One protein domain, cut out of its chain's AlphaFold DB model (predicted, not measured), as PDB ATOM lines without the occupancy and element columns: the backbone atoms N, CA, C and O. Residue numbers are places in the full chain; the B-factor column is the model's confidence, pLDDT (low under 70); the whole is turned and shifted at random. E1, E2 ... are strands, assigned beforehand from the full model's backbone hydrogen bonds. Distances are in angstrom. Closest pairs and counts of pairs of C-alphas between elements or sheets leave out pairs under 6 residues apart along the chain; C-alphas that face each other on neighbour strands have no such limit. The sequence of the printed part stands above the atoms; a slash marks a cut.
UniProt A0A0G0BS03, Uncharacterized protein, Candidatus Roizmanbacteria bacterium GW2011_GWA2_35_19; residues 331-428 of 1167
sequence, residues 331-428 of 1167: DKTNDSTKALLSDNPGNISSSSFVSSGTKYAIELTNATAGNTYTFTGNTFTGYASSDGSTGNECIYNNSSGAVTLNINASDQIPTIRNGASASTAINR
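AT A GLANCE: This is residues 331 to 428 of the 1167 residues of an uncharacterized protein of Candidatus Roizmanbacteria bacterium GW2011_GWA2_35_19 (UniProt A0A0G0BS03). With little regular structure, the chain winds in stacked turns, a short solenoid whose sides are parallel sheets: E1 E3 E6 E8, E4 E7 E9 and E2 E5. The 98 printed residues have nine named strands, E1 to E9 in order, holding 35 residues; the class is all strand. The whole is compact, radius of gyration of the C-alphas 11.9 A, spans 31 by 30 by 22 A.

IN THESE COORDINATES: Find C-alpha 338 at (163.986, 149.539, 125.627); there E1, residues 338 to 342, begins its 10.1 A. Its sheet adds E3, 360 to 364, E6, 395 to 397, and E8, 416 to 418. Find E4 at 372 to 374, E7 at 402 to 406, E9 at 423 to 427, ending at (172.670, 127.807, 124.513), E2 at 352 to 354 and E5 at 379 to 381.

HOW THE PARTS SIT: E1 and E3 are parallel at 23 degrees, N 363 and O 340 2.9 A apart. The closest C-alphas of E6 and E9, Asn 397 and Thr 424, are 6.9 A apart.

THE WHOLE: The link E5 to E6 is long. The printed part has no cut; no printed residue is under 70 in pLDDT.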
ATOM      1  N   ASP A 331     174.215 153.898 123.477       97.62
ATOM      2  CA  ASP A 331     174.645 154.650 124.667       97.62
ATOM      3  C   ASP A 331     173.482 155.460 125.252       97.62
ATOM      4  O   ASP A 331     173.145 156.544 124.759       97.62
ATOM      5  N   LYS A 332     172.873 154.929 126.322       95.50
ATOM      6  CA  LYS A 332     171.851 155.605 127.139       95.50
ATOM      7  C   LYS A 332     170.736 156.212 126.287       95.50
ATOM      8  O   LYS A 332     170.458 157.407 126.373       95.50
ATOM      9  N   THR A 333     170.116 155.392 125.442       95.38
ATOM     10  CA  THR A 333     168.941 155.794 124.654       95.38
ATOM     11  C   THR A 333     167.846 156.385 125.557       95.38
ATOM     12  O   THR A 333     167.760 156.080 126.746       95.38
ATOM     13  N   ASN A 334     167.016 157.263 125.008       93.44
ATOM     14  CA  ASN A 334     166.012 158.050 125.724       93.44
ATOM     15  C   ASN A 334     164.603 157.440 125.688       93.44
ATOM     16  O   ASN A 334     163.682 158.013 126.265       93.44
ATOM     17  N   ASP A 335     164.416 156.285 125.043       94.06
ATOM     18  CA  ASP A 335     163.184 155.515 125.217       94.06
ATOM     19  C   ASP A 335     163.047 155.033 126.675       94.06
ATOM     20  O   ASP A 335     164.039 154.724 127.358       94.06
ATOM     21  N   SER A 336     161.805 155.003 127.160       92.50
ATOM     22  CA  SER A 336     161.463 154.664 128.545       92.50
ATOM     23  C   SER A 336     161.402 153.161 128.824       92.50
ATOM     24  O   SER A 336     161.309 152.781 129.987       92.50
ATOM     25  N   THR A 337     161.437 152.316 127.790       94.25
ATOM     26  CA  THR A 337     161.155 150.875 127.886       94.25
ATOM     27  C   THR A 337     162.336 150.021 127.427       94.25
ATOM     28  O   THR A 337     162.659 149.029 128.076       94.25
ATOM     29  N   LYS A 338     162.995 150.386 126.320       95.94
ATOM     30  CA  LYS A 338     163.986 149.539 125.627       95.94
ATOM     31  C   LYS A 338     164.962 150.361 124.787       95.94
ATOM     32  O   LYS A 338     164.579 151.387 124.238       95.94
ATOM     33  N   ALA A 339     166.211 149.924 124.631       96.81
ATOM     34  CA  ALA A 339     167.124 150.597 123.702       96.81
ATOM     35  C   ALA A 339     166.864 150.219 122.235       96.81
ATOM     36  O   ALA A 339     166.892 151.095 121.370       96.81
ATOM     37  N   LEU A 340     166.555 148.947 121.980       98.38
ATOM     38  CA  LEU A 340     166.296 148.399 120.654       98.38
ATOM     39  C   LEU A 340     165.043 147.510 120.666       98.38
ATOM     40  O   LEU A 340     164.863 146.689 121.566       98.38
ATOM     41  N   LEU A 341     164.186 147.652 119.656       98.50
ATOM     42  CA  LEU A 341     163.115 146.702 119.346       98.50
ATOM     43  C   LEU A 341     163.583 145.779 118.213       98.50
ATOM     44  O   LEU A 341     163.928 146.264 117.134       98.50
ATOM     45  N   SER A 342     163.607 144.469 118.467       98.38
ATOM     46  CA  SER A 342     164.212 143.459 117.593       98.38
ATOM     47  C   SER A 342     163.220 142.369 117.180       98.38
ATOM     48  O   SER A 342     162.484 141.800 117.984       98.38
ATOM     49  N   ASP A 343     163.207 142.073 115.890       98.06
ATOM     50  CA  ASP A 343     162.513 140.971 115.218       98.06
ATOM     51  C   ASP A 343     163.485 139.869 114.760       98.06
ATOM     52  O   ASP A 343     163.067 138.735 114.533       98.06
ATOM     53  N   ASN A 344     164.781 140.180 114.676       97.94
ATOM     54  CA  ASN A 344     165.834 139.232 114.340       97.94
ATOM     55  C   ASN A 344     167.120 139.537 115.136       97.94
ATOM     56  O   ASN A 344     168.048 140.155 114.602       97.94
ATOM     57  N   PRO A 345     167.232 139.084 116.400       97.88
ATOM     58  CA  PRO A 345     168.443 139.299 117.189       97.88
ATOM     59  C   PRO A 345     169.675 138.613 116.577       97.88
ATOM     60  O   PRO A 345     170.791 139.010 116.887       97.88
ATOM     61  N   GLY A 346     169.493 137.658 115.654       97.56
ATOM     62  CA  GLY A 346     170.580 137.033 114.892       97.56
ATOM     63  C   GLY A 346     171.402 138.002 114.038       97.56
ATOM     64  O   GLY A 346     172.556 137.726 113.727       97.56
ATOM     65  N   ASN A 347     170.827 139.160 113.704       98.25
ATOM     66  CA  ASN A 347     171.487 140.228 112.960       98.25
ATOM     67  C   ASN A 347     172.151 141.277 113.883       98.25
ATOM     68  O   ASN A 347     172.479 142.368 113.421       98.25
ATOM     69  N   ILE A 348     172.343 140.976 115.176       98.50
ATOM     70  CA  ILE A 348     172.985 141.857 116.164       98.50
ATOM     71  C   ILE A 348     174.224 141.152 116.725       98.50
ATOM     72  O   ILE A 348     174.107 140.162 117.450       98.50
ATOM     73  N   SER A 349     175.413 141.668 116.417       97.88
ATOM     74  CA  SER A 349     176.687 141.072 116.839       97.88
ATOM     75  C   SER A 349     177.703 142.118 117.294       97.88
ATOM     76  O   SER A 349     177.648 143.278 116.873       97.88
ATOM     77  N   SER A 350     178.610 141.717 118.191       97.88
ATOM     78  CA  SER A 350     179.699 142.553 118.739       97.88
ATOM     79  C   SER A 350     179.261 143.923 119.295       97.88
ATOM     80  O   SER A 350     180.073 144.832 119.458       97.88
ATOM     81  N   SER A 351     177.968 144.110 119.564       98.38
ATOM     82  CA  SER A 351     177.381 145.420 119.838       98.38
ATOM     83  C   SER A 351     177.309 145.688 121.340       98.38
ATOM     84  O   SER A 351     177.120 144.780 122.152       98.38
ATOM     85  N   SER A 352     177.464 146.953 121.728       98.31
ATOM     86  CA  SER A 352     177.501 147.375 123.127       98.31
ATOM     87  C   SER A 352     176.251 148.151 123.519       98.31
ATOM     88  O   SER A 352     175.897 149.155 122.899       98.31
ATOM     89  N   PHE A 353     175.599 147.703 124.585       98.44
ATOM     90  CA  PHE A 353     174.434 148.345 125.174       98.44
ATOM     91  C   PHE A 353     174.810 148.930 126.538       98.44
ATOM     92  O   PHE A 353     175.342 148.227 127.405       98.44
ATOM     93  N   VAL A 354     174.511 150.215 126.751       97.50
ATOM     94  CA  VAL A 354     174.847 150.938 127.987       97.50
ATOM     95  C   VAL A 354     173.598 151.606 128.567       97.50
ATOM     96  O   VAL A 354     173.054 152.548 127.987       97.50
ATOM     97  N   SER A 355     173.161 151.143 129.740       93.50
ATOM     98  CA  SER A 355     171.982 151.640 130.463       93.50
ATOM     99  C   SER A 355     172.346 152.502 131.674       93.50
ATOM    100  O   SER A 355     173.450 152.451 132.215       93.50
ATOM    101  N   SER A 356     171.374 153.301 132.111       86.81
ATOM    102  CA  SER A 356     171.353 154.004 133.399       86.81
ATOM    103  C   SER A 356     170.602 153.234 134.497       86.81
ATOM    104  O   SER A 356     170.360 153.795 135.560       86.81
ATOM    105  N   GLY A 357     170.207 151.980 134.245       87.69
ATOM    106  CA  GLY A 357     169.542 151.114 135.222       87.69
ATOM    107  C   GLY A 357     168.010 151.068 135.149       87.69
ATOM    108  O   GLY A 357     167.384 150.677 136.130       87.69
ATOM    109  N   THR A 358     167.384 151.502 134.045       87.56
ATOM    110  CA  THR A 358     165.932 151.789 134.004       87.56
ATOM    111  C   THR A 358     165.146 151.193 132.824       87.56
ATOM    112  O   THR A 358     164.021 151.634 132.604       87.56
ATOM    113  N   LYS A 359     165.722 150.304 132.002       92.62
ATOM    114  CA  LYS A 359     165.071 149.779 130.779       92.62
ATOM    115  C   LYS A 359     165.764 148.538 130.220       92.62
ATOM    116  O   LYS A 359     166.926 148.302 130.533       92.62
ATOM    117  N   TYR A 360     165.108 147.814 129.315       96.88
ATOM    118  CA  TYR A 360     165.717 146.688 128.600       96.88
ATOM    119  C   TYR A 360     166.776 147.137 127.582       96.88
ATOM    120  O   TYR A 360     166.721 148.257 127.060       96.88
ATOM    121  N   ALA A 361     167.744 146.273 127.259       97.81
ATOM    122  CA  ALA A 361     168.658 146.537 126.145       97.81
ATOM    123  C   ALA A 361     167.942 146.256 124.823       97.81
ATOM    124  O   ALA A 361     167.810 147.143 123.979       97.81
ATOM    125  N   ILE A 362     167.394 145.048 124.701       98.38
ATOM    126  CA  ILE A 362     166.650 144.595 123.531       98.38
ATOM    127  C   ILE A 362     165.308 144.023 123.987       98.38
ATOM    128  O   ILE A 362     165.254 143.187 124.888       98.38
ATOM    129  N   GLU A 363     164.223 144.440 123.345       98.19
ATOM    130  CA  GLU A 363     162.932 143.756 123.426       98.19
ATOM    131  C   GLU A 363     162.706 142.948 122.149       98.19
ATOM    132  O   GLU A 363     162.849 143.479 121.046       98.19
ATOM    133  N   LEU A 364     162.345 141.675 122.301       98.38
ATOM    134  CA  LEU A 364     162.052 140.783 121.184       98.38
ATOM    135  C   LEU A 364     160.561 140.817 120.841       98.38
ATOM    136  O   LEU A 364     159.712 140.659 121.720       98.38
ATOM    137  N   THR A 365     160.249 140.994 119.560       97.44
ATOM    138  CA  THR A 365     158.877 140.998 119.030       97.44
ATOM    139  C   THR A 365     158.339 139.585 118.790       97.44
ATOM    140  O   THR A 365     159.087 138.612 118.772       97.44
ATOM    141  N   ASN A 366     157.037 139.459 118.514       96.56
ATOM    142  CA  ASN A 366     156.388 138.189 118.161       96.56
ATOM    143  C   ASN A 366     157.018 137.466 116.953       96.56
ATOM    144  O   ASN A 366     156.803 136.267 116.803       96.56
ATOM    145  N   ALA A 367     157.803 138.151 116.112       96.44
ATOM    146  CA  ALA A 367     158.523 137.527 115.002       96.44
ATOM    147  C   ALA A 367     159.629 136.552 115.459       96.44
ATOM    148  O   ALA A 367     160.014 135.670 114.694       96.44
ATOM    149  N   THR A 368     160.119 136.666 116.701       97.56
ATOM    150  CA  THR A 368     161.152 135.758 117.224       97.56
ATOM    151  C   THR A 368     160.604 134.445 117.781       97.56
ATOM    152  O   THR A 368     161.378 133.515 118.009       97.56
ATOM    153  N   ALA A 369     159.286 134.334 117.978       97.06
ATOM    154  CA  ALA A 369     158.665 133.165 118.592       97.06
ATOM    155  C   ALA A 369     158.879 131.888 117.757       97.06
ATOM    156  O   ALA A 369     158.552 131.832 116.574       97.06
ATOM    157  N   GLY A 370     159.394 130.842 118.403       96.00
ATOM    158  CA  GLY A 370     159.718 129.547 117.803       96.00
ATOM    159  C   GLY A 370     161.101 129.467 117.144       96.00
ATOM    160  O   GLY A 370     161.465 128.394 116.666       96.00
ATOM    161  N   ASN A 371     161.877 130.556 117.123       97.62
ATOM    162  CA  ASN A 371     163.126 130.644 116.363       97.62
ATOM    163  C   ASN A 371     164.390 130.533 117.237       97.62
ATOM    164  O   ASN A 371     164.386 130.772 118.447       97.62
ATOM    165  N   THR A 372     165.499 130.171 116.587       97.38
ATOM    166  CA  THR A 372     166.846 130.096 117.173       97.38
ATOM    167  C   THR A 372     167.767 131.085 116.465       97.38
ATOM    168  O   THR A 372     167.782 131.126 115.237       97.38
ATOM    169  N   TYR A 373     168.551 131.852 117.224       97.44
ATOM    170  CA  TYR A 373     169.409 132.921 116.709       97.44
ATOM    171  C   TYR A 373     170.843 132.804 117.231       97.44
ATOM    172  O   TYR A 373     171.058 132.504 118.403       97.44
ATOM    173  N   THR A 374     171.826 133.098 116.379       96.06
ATOM    174  CA  THR A 374     173.224 133.320 116.787       96.06
ATOM    175  C   THR A 374     173.356 134.730 117.351       96.06
ATOM    176  O   THR A 374     173.090 135.684 116.636       96.06
ATOM    177  N   PHE A 375     173.747 134.883 118.614       96.62
ATOM    178  CA  PHE A 375     173.704 136.165 119.323       96.62
ATOM    179  C   PHE A 375     175.037 136.456 120.025       96.62
ATOM    180  O   PHE A 375     175.150 136.388 121.247       96.62
ATOM    181  N   THR A 376     176.077 136.724 119.238       95.31
ATOM    182  CA  THR A 376     177.472 136.627 119.689       95.31
ATOM    183  C   THR A 376     178.184 137.971 119.863       95.31
ATOM    184  O   THR A 376     177.888 138.961 119.193       95.31
ATOM    185  N   GLY A 377     179.143 138.013 120.793       95.19
ATOM    186  CA  GLY A 377     180.006 139.172 121.069       95.19
ATOM    187  C   GLY A 377     179.323 140.395 121.702       95.19
ATOM    188  O   GLY A 377     179.986 141.398 121.962       95.19
ATOM    189  N   ASN A 378     178.012 140.349 121.951       97.69
ATOM    190  CA  ASN A 378     177.259 141.482 122.490       97.69
ATOM    191  C   ASN A 378     177.576 141.731 123.979       97.69
ATOM    192  O   ASN A 378     177.733 140.792 124.759       97.69
ATOM    193  N   THR A 379     177.640 143.004 124.383       97.88
ATOM    194  CA  THR A 379     177.997 143.421 125.753       97.88
ATOM    195  C   THR A 379     176.928 144.308 126.386       97.88
ATOM    196  O   THR A 379     176.314 145.144 125.722       97.88
ATOM    197  N   PHE A 380     176.722 144.150 127.696       97.69
ATOM    198  CA  PHE A 380     175.651 144.804 128.446       97.69
ATOM    199  C   PHE A 380     176.188 145.438 129.730       97.69
ATOM    200  O   PHE A 380     176.560 144.743 130.675       97.69
ATOM    201  N   THR A 381     176.189 146.772 129.786       97.50
ATOM    202  CA  THR A 381     176.654 147.552 130.944       97.50
ATOM    203  C   THR A 381     175.500 148.337 131.572       97.50
ATOM    204  O   THR A 381     174.771 149.039 130.876       97.50
ATOM    205  N   GLY A 382     175.334 148.248 132.897       96.19
ATOM    206  CA  GLY A 382     174.256 148.940 133.628       96.19
ATOM    207  C   GLY A 382     172.884 148.247 133.582       96.19
ATOM    208  O   GLY A 382     171.883 148.844 133.981       96.19
ATOM    209  N   TYR A 383     172.832 147.003 133.104       96.88
ATOM    210  CA  TYR A 383     171.643 146.143 133.124       96.88
ATOM    211  C   TYR A 383     171.581 145.292 134.407       96.88
ATOM    212  O   TYR A 383     172.522 145.292 135.205       96.88
ATOM    213  N   ALA A 384     170.458 144.612 134.641       95.69
ATOM    214  CA  ALA A 384     170.255 143.740 135.796       95.69
ATOM    215  C   ALA A 384     171.280 142.591 135.833       95.69
ATOM    216  O   ALA A 384     171.685 142.079 134.789       95.69
ATOM    217  N   SER A 385     171.672 142.173 137.040       92.19
ATOM    218  CA  SER A 385     172.677 141.126 137.289       92.19
ATOM    219  C   SER A 385     172.112 139.705 137.397       92.19
ATOM    220  O   SER A 385     172.878 138.757 137.540       92.19
ATOM    221  N   SER A 386     170.789 139.551 137.362       93.00
ATOM    222  CA  SER A 386     170.090 138.265 137.338       93.00
ATOM    223  C   SER A 386     168.847 138.352 136.458       93.00
ATOM    224  O   SER A 386     168.296 139.438 136.270       93.00
ATOM    225  N   ASP A 387     168.381 137.204 135.974       93.75
ATOM    226  CA  ASP A 387     167.074 137.063 135.327       93.75
ATOM    227  C   ASP A 387     165.938 137.464 136.279       93.75
ATOM    228  O   ASP A 387     166.066 137.360 137.505       93.75
ATOM    229  N   GLY A 388     164.803 137.894 135.724       91.44
ATOM    230  CA  GLY A 388     163.624 138.194 136.532       91.44
ATOM    231  C   GLY A 388     162.709 139.270 135.964       91.44
ATOM    232  O   GLY A 388     162.217 139.168 134.841       91.44
ATOM    233  N   SER A 389     162.373 140.243 136.812       88.31
ATOM    234  CA  SER A 389     161.266 141.180 136.594       88.31
ATOM    235  C   SER A 389     161.572 142.636 136.977       88.31
ATOM    236  O   SER A 389     160.641 143.439 137.094       88.31
ATOM    237  N   THR A 390     162.850 143.000 137.108       90.81
ATOM    238  CA  THR A 390     163.326 144.348 137.467       90.81
ATOM    239  C   THR A 390     162.906 145.426 136.466       90.81
ATOM    240  O   THR A 390     162.740 146.578 136.858       90.81
ATOM    241  N   GLY A 391     162.713 145.069 135.190       91.62
ATOM    242  CA  GLY A 391     162.454 146.038 134.119       91.62
ATOM    243  C   GLY A 391     163.729 146.610 133.488       91.62
ATOM    244  O   GLY A 391     163.656 147.552 132.704       91.62
ATOM    245  N   ASN A 392     164.892 146.055 133.839       95.00
ATOM    246  CA  ASN A 392     166.212 146.457 133.354       95.00
ATOM    247  C   ASN A 392     167.078 145.232 132.981       95.00
ATOM    248  O   ASN A 392     168.304 145.307 132.984       95.00
ATOM    249  N   GLU A 393     166.458 144.087 132.688       97.12
ATOM    250  CA  GLU A 393     167.123 142.906 132.123       97.12
ATOM    251  C   GLU A 393     167.746 143.215 130.745       97.12
ATOM    252  O   GLU A 393     167.258 144.083 130.017       97.12
ATOM    253  N   CYS A 394     168.813 142.509 130.357       97.62
ATOM    254  CA  CYS A 394     169.439 142.701 129.042       97.62
ATOM    255  C   CYS A 394     168.439 142.440 127.902       97.62
ATOM    256  O   CYS A 394     168.260 143.286 127.025       97.62
ATOM    257  N   ILE A 395     167.757 141.293 127.929       97.94
ATOM    258  CA  ILE A 395     166.777 140.898 126.913       97.94
ATOM    259  C   ILE A 395     165.399 140.754 127.554       97.94
ATOM    260  O   ILE A 395     165.221 139.981 128.496       97.94
ATOM    261  N   TYR A 396     164.401 141.433 126.990       97.88
ATOM    262  CA  TYR A 396     162.994 141.150 127.259       97.88
ATOM    263  C   TYR A 396     162.385 140.358 126.100       97.88
ATOM    264  O   TYR A 396     162.099 140.901 125.033       97.88
ATOM    265  N   ASN A 397     162.162 139.060 126.305       97.69
ATOM    266  CA  ASN A 397     161.433 138.229 125.357       97.69
ATOM    267  C   ASN A 397     159.921 138.483 125.489       97.69
ATOM    268  O   ASN A 397     159.230 137.830 126.272       97.69
ATOM    269  N   ASN A 398     159.413 139.432 124.701       96.69
ATOM    270  CA  ASN A 398     157.995 139.782 124.616       96.69
ATOM    271  C   ASN A 398     157.269 139.020 123.481       96.69
ATOM    272  O   ASN A 398     156.137 139.348 123.135       96.69
ATOM    273  N   SER A 399     157.899 137.992 122.893       96.44
ATOM    274  CA  SER A 399     157.425 137.333 121.664       96.44
ATOM    275  C   SER A 399     156.167 136.473 121.830       96.44
ATOM    276  O   SER A 399     155.562 136.062 120.842       96.44
ATOM    277  N   SER A 400     155.757 136.205 123.076       95.75
ATOM    278  CA  SER A 400     154.710 135.234 123.444       95.75
ATOM    279  C   SER A 400     155.036 133.769 123.094       95.75
ATOM    280  O   SER A 400     154.124 132.944 123.037       95.75
ATOM    281  N   GLY A 401     156.313 133.431 122.870       95.81
ATOM    282  CA  GLY A 401     156.756 132.061 122.604       95.81
ATOM    283  C   GLY A 401     158.204 131.769 123.013       95.81
ATOM    284  O   GLY A 401     158.881 132.585 123.645       95.81
ATOM    285  N   ALA A 402     158.668 130.566 122.668       97.00
ATOM    286  CA  ALA A 402     160.032 130.118 122.939       97.00
ATOM    287  C   ALA A 402     161.042 130.784 121.989       97.00
ATOM    288  O   ALA A 402     160.787 130.866 120.791       97.00
ATOM    289  N   VAL A 403     162.192 131.216 122.505       98.06
ATOM    290  CA  VAL A 403     163.319 131.759 121.729       98.06
ATOM    291  C   VAL A 403     164.607 131.095 122.204       98.06
ATOM    292  O   VAL A 403     164.842 131.014 123.407       98.06
ATOM    293  N   THR A 404     165.475 130.670 121.288       96.69
ATOM    294  CA  THR A 404     166.816 130.171 121.644       96.69
ATOM    295  C   THR A 404     167.885 131.152 121.180       96.69
ATOM    296  O   THR A 404     167.908 131.534 120.010       96.69
ATOM    297  N   LEU A 405     168.792 131.540 122.078       96.56
ATOM    298  CA  LEU A 405     169.965 132.355 121.762       96.56
ATOM    299  C   LEU A 405     171.229 131.496 121.900       96.56
ATOM    300  O   LEU A 405     171.594 131.085 123.003       96.56
ATOM    301  N   ASN A 406     171.888 131.231 120.774       94.62
ATOM    302  CA  ASN A 406     173.199 130.592 120.715       94.62
ATOM    303  C   ASN A 406     174.275 131.667 120.929       94.62
ATOM    304  O   ASN A 406     174.413 132.561 120.091       94.62
ATOM    305  N   ILE A 407     175.032 131.581 122.021       93.56
ATOM    306  CA  ILE A 407     176.097 132.539 122.372       93.56
ATOM    307  C   ILE A 407     177.444 131.812 122.472       93.56
ATOM    308  O   ILE A 407     177.471 130.620 122.794       93.56
ATOM    309  N   ASN A 408     178.568 132.490 122.218       89.62
ATOM    310  CA  ASN A 408     179.870 131.836 122.374       89.62
ATOM    311  C   ASN A 408     180.182 131.614 123.858       89.62
ATOM    312  O   ASN A 408     179.720 132.345 124.735       89.62
ATOM    313  N   ALA A 409     181.041 130.639 124.150       82.12
ATOM    314  CA  ALA A 409     181.426 130.311 125.521       82.12
ATOM    315  C   ALA A 409     182.121 131.467 126.277       82.12
ATOM    316  O   ALA A 409     181.966 131.601 127.492       82.12
ATOM    317  N   SER A 410     182.815 132.340 125.538       84.00
ATOM    318  CA  SER A 410     183.460 133.567 126.019       84.00
ATOM    319  C   SER A 410     182.526 134.769 126.194       84.00
ATOM    320  O   SER A 410     182.950 135.771 126.768       84.00
ATOM    321  N   ASP A 411     181.300 134.716 125.668       90.38
ATOM    322  CA  ASP A 411     180.414 135.880 125.622       90.38
ATOM    323  C   ASP A 411     179.746 136.138 126.984       90.38
ATOM    324  O   ASP A 411     179.537 135.232 127.800       90.38
ATOM    325  N   GLN A 412     179.381 137.401 127.228       91.00
ATOM    326  CA  GLN A 412     178.594 137.780 128.397       91.00
ATOM    327  C   GLN A 412     177.197 137.153 128.296       91.00
ATOM    328  O   GLN A 412     176.480 137.382 127.325       91.00
ATOM    329  N   ILE A 413     176.779 136.409 129.325       91.81
ATOM    330  CA  ILE A 413     175.408 135.891 129.395       91.81
ATOM    331  C   ILE A 413     174.454 137.084 129.591       91.81
ATOM    332  O   ILE A 413     174.614 137.820 130.570       91.81
ATOM    333  N   PRO A 414     173.481 137.314 128.691       95.12
ATOM    334  CA  PRO A 414     172.469 138.340 128.898       95.12
ATOM    335  C   PRO A 414     171.498 137.911 129.999       95.12
ATOM    336  O   PRO A 414     171.068 136.760 130.021       95.12
ATOM    337  N   THR A 415     171.087 138.844 130.860       96.88
ATOM    338  CA  THR A 415     169.971 138.594 131.778       96.88
ATOM    339  C   THR A 415     168.637 138.687 131.054       96.88
ATOM    340  O   THR A 415     168.445 139.525 130.165       96.88
ATOM    341  N   ILE A 416     167.722 137.797 131.419       97.19
ATOM    342  CA  ILE A 416     166.485 137.527 130.698       97.19
ATOM    343  C   ILE A 416     165.266 137.914 131.531       97.19
ATOM    344  O   ILE A 416     165.094 137.503 132.681       97.19
ATOM    345  N   ARG A 417     164.339 138.617 130.880       96.81
ATOM    346  CA  ARG A 417     162.929 138.667 131.261       96.81
ATOM    347  C   ARG A 417     162.102 137.955 130.199       96.81
ATOM    348  O   ARG A 417     162.237 138.248 129.014       96.81
ATOM    349  N   ASN A 418     161.186 137.085 130.614       96.94
ATOM    350  CA  ASN A 418     160.188 136.491 129.723       96.94
ATOM    351  C   ASN A 418     158.820 137.160 129.931       96.94
ATOM    352  O   ASN A 418     158.417 137.437 131.063       96.94
ATOM    353  N   GLY A 419     158.121 137.449 128.833       94.69
ATOM    354  CA  GLY A 419     156.727 137.887 128.831       94.69
ATOM    355  C   GLY A 419     155.752 136.737 129.108       94.69
ATOM    356  O   GLY A 419     156.147 135.591 129.328       94.69
ATOM    357  N   ALA A 420     154.453 137.035 129.076       93.56
ATOM    358  CA  ALA A 420     153.424 136.006 129.213       93.56
ATOM    359  C   ALA A 420     153.555 134.955 128.094       93.56
ATOM    360  O   ALA A 420     153.689 135.305 126.924       93.56
ATOM    361  N   SER A 421     153.526 133.671 128.467       93.56
ATOM    362  CA  SER A 421     153.705 132.518 127.562       93.56
ATOM    363  C   SER A 421     155.033 132.465 126.784       93.56
ATOM    364  O   SER A 421     155.182 131.620 125.905       93.56
ATOM    365  N   ALA A 422     156.006 133.322 127.108       96.81
ATOM    366  CA  ALA A 422     157.326 133.310 126.490       96.81
ATOM    367  C   ALA A 422     158.336 132.498 127.316       96.81
ATOM    368  O   ALA A 422     158.233 132.401 128.541       96.81
ATOM    369  N   SER A 423     159.352 131.955 126.653       96.88
ATOM    370  CA  SER A 423     160.515 131.341 127.298       96.88
ATOM    371  C   SER A 423     161.771 131.622 126.481       96.88
ATOM    372  O   SER A 423     161.709 131.742 125.260       96.88
ATOM    373  N   THR A 424     162.922 131.743 127.139       96.56
ATOM    374  CA  THR A 424     164.199 131.963 126.452       96.56
ATOM    375  C   THR A 424     165.202 130.924 126.917       96.56
ATOM    376  O   THR A 424     165.428 130.789 128.117       96.56
ATOM    377  N   ALA A 425     165.791 130.196 125.975       94.75
ATOM    378  CA  ALA A 425     166.883 129.270 126.223       94.75
ATOM    379  C   ALA A 425     168.206 129.924 125.812       94.75
ATOM    380  O   ALA A 425     168.370 130.328 124.660       94.75
ATOM    381  N   ILE A 426     169.158 130.009 126.743       93.25
ATOM    382  CA  ILE A 426     170.549 130.325 126.414       93.25
ATOM    383  C   ILE A 426     171.280 129.017 126.134       93.25
ATOM    384  O   ILE A 426     171.301 128.109 126.969       93.25
ATOM    385  N   ASN A 427     171.875 128.938 124.950       92.25
ATOM    386  CA  ASN A 427     172.670 127.807 124.513       92.25
ATOM    387  C   ASN A 427     174.125 128.257 124.350       92.25
ATOM    388  O   ASN A 427     174.474 128.946 123.391       92.25
ATOM    389  N   ARG A 428     174.963 127.896 125.321       90.06
ATOM    390  CA  ARG A 428     176.386 128.237 125.388       90.06
ATOM    391  C   ARG A 428     177.203 126.948 125.385       90.06
ATOM    392  O   ARG A 428     177.682 126.489 126.422       90.06
TER     393      ARG A 428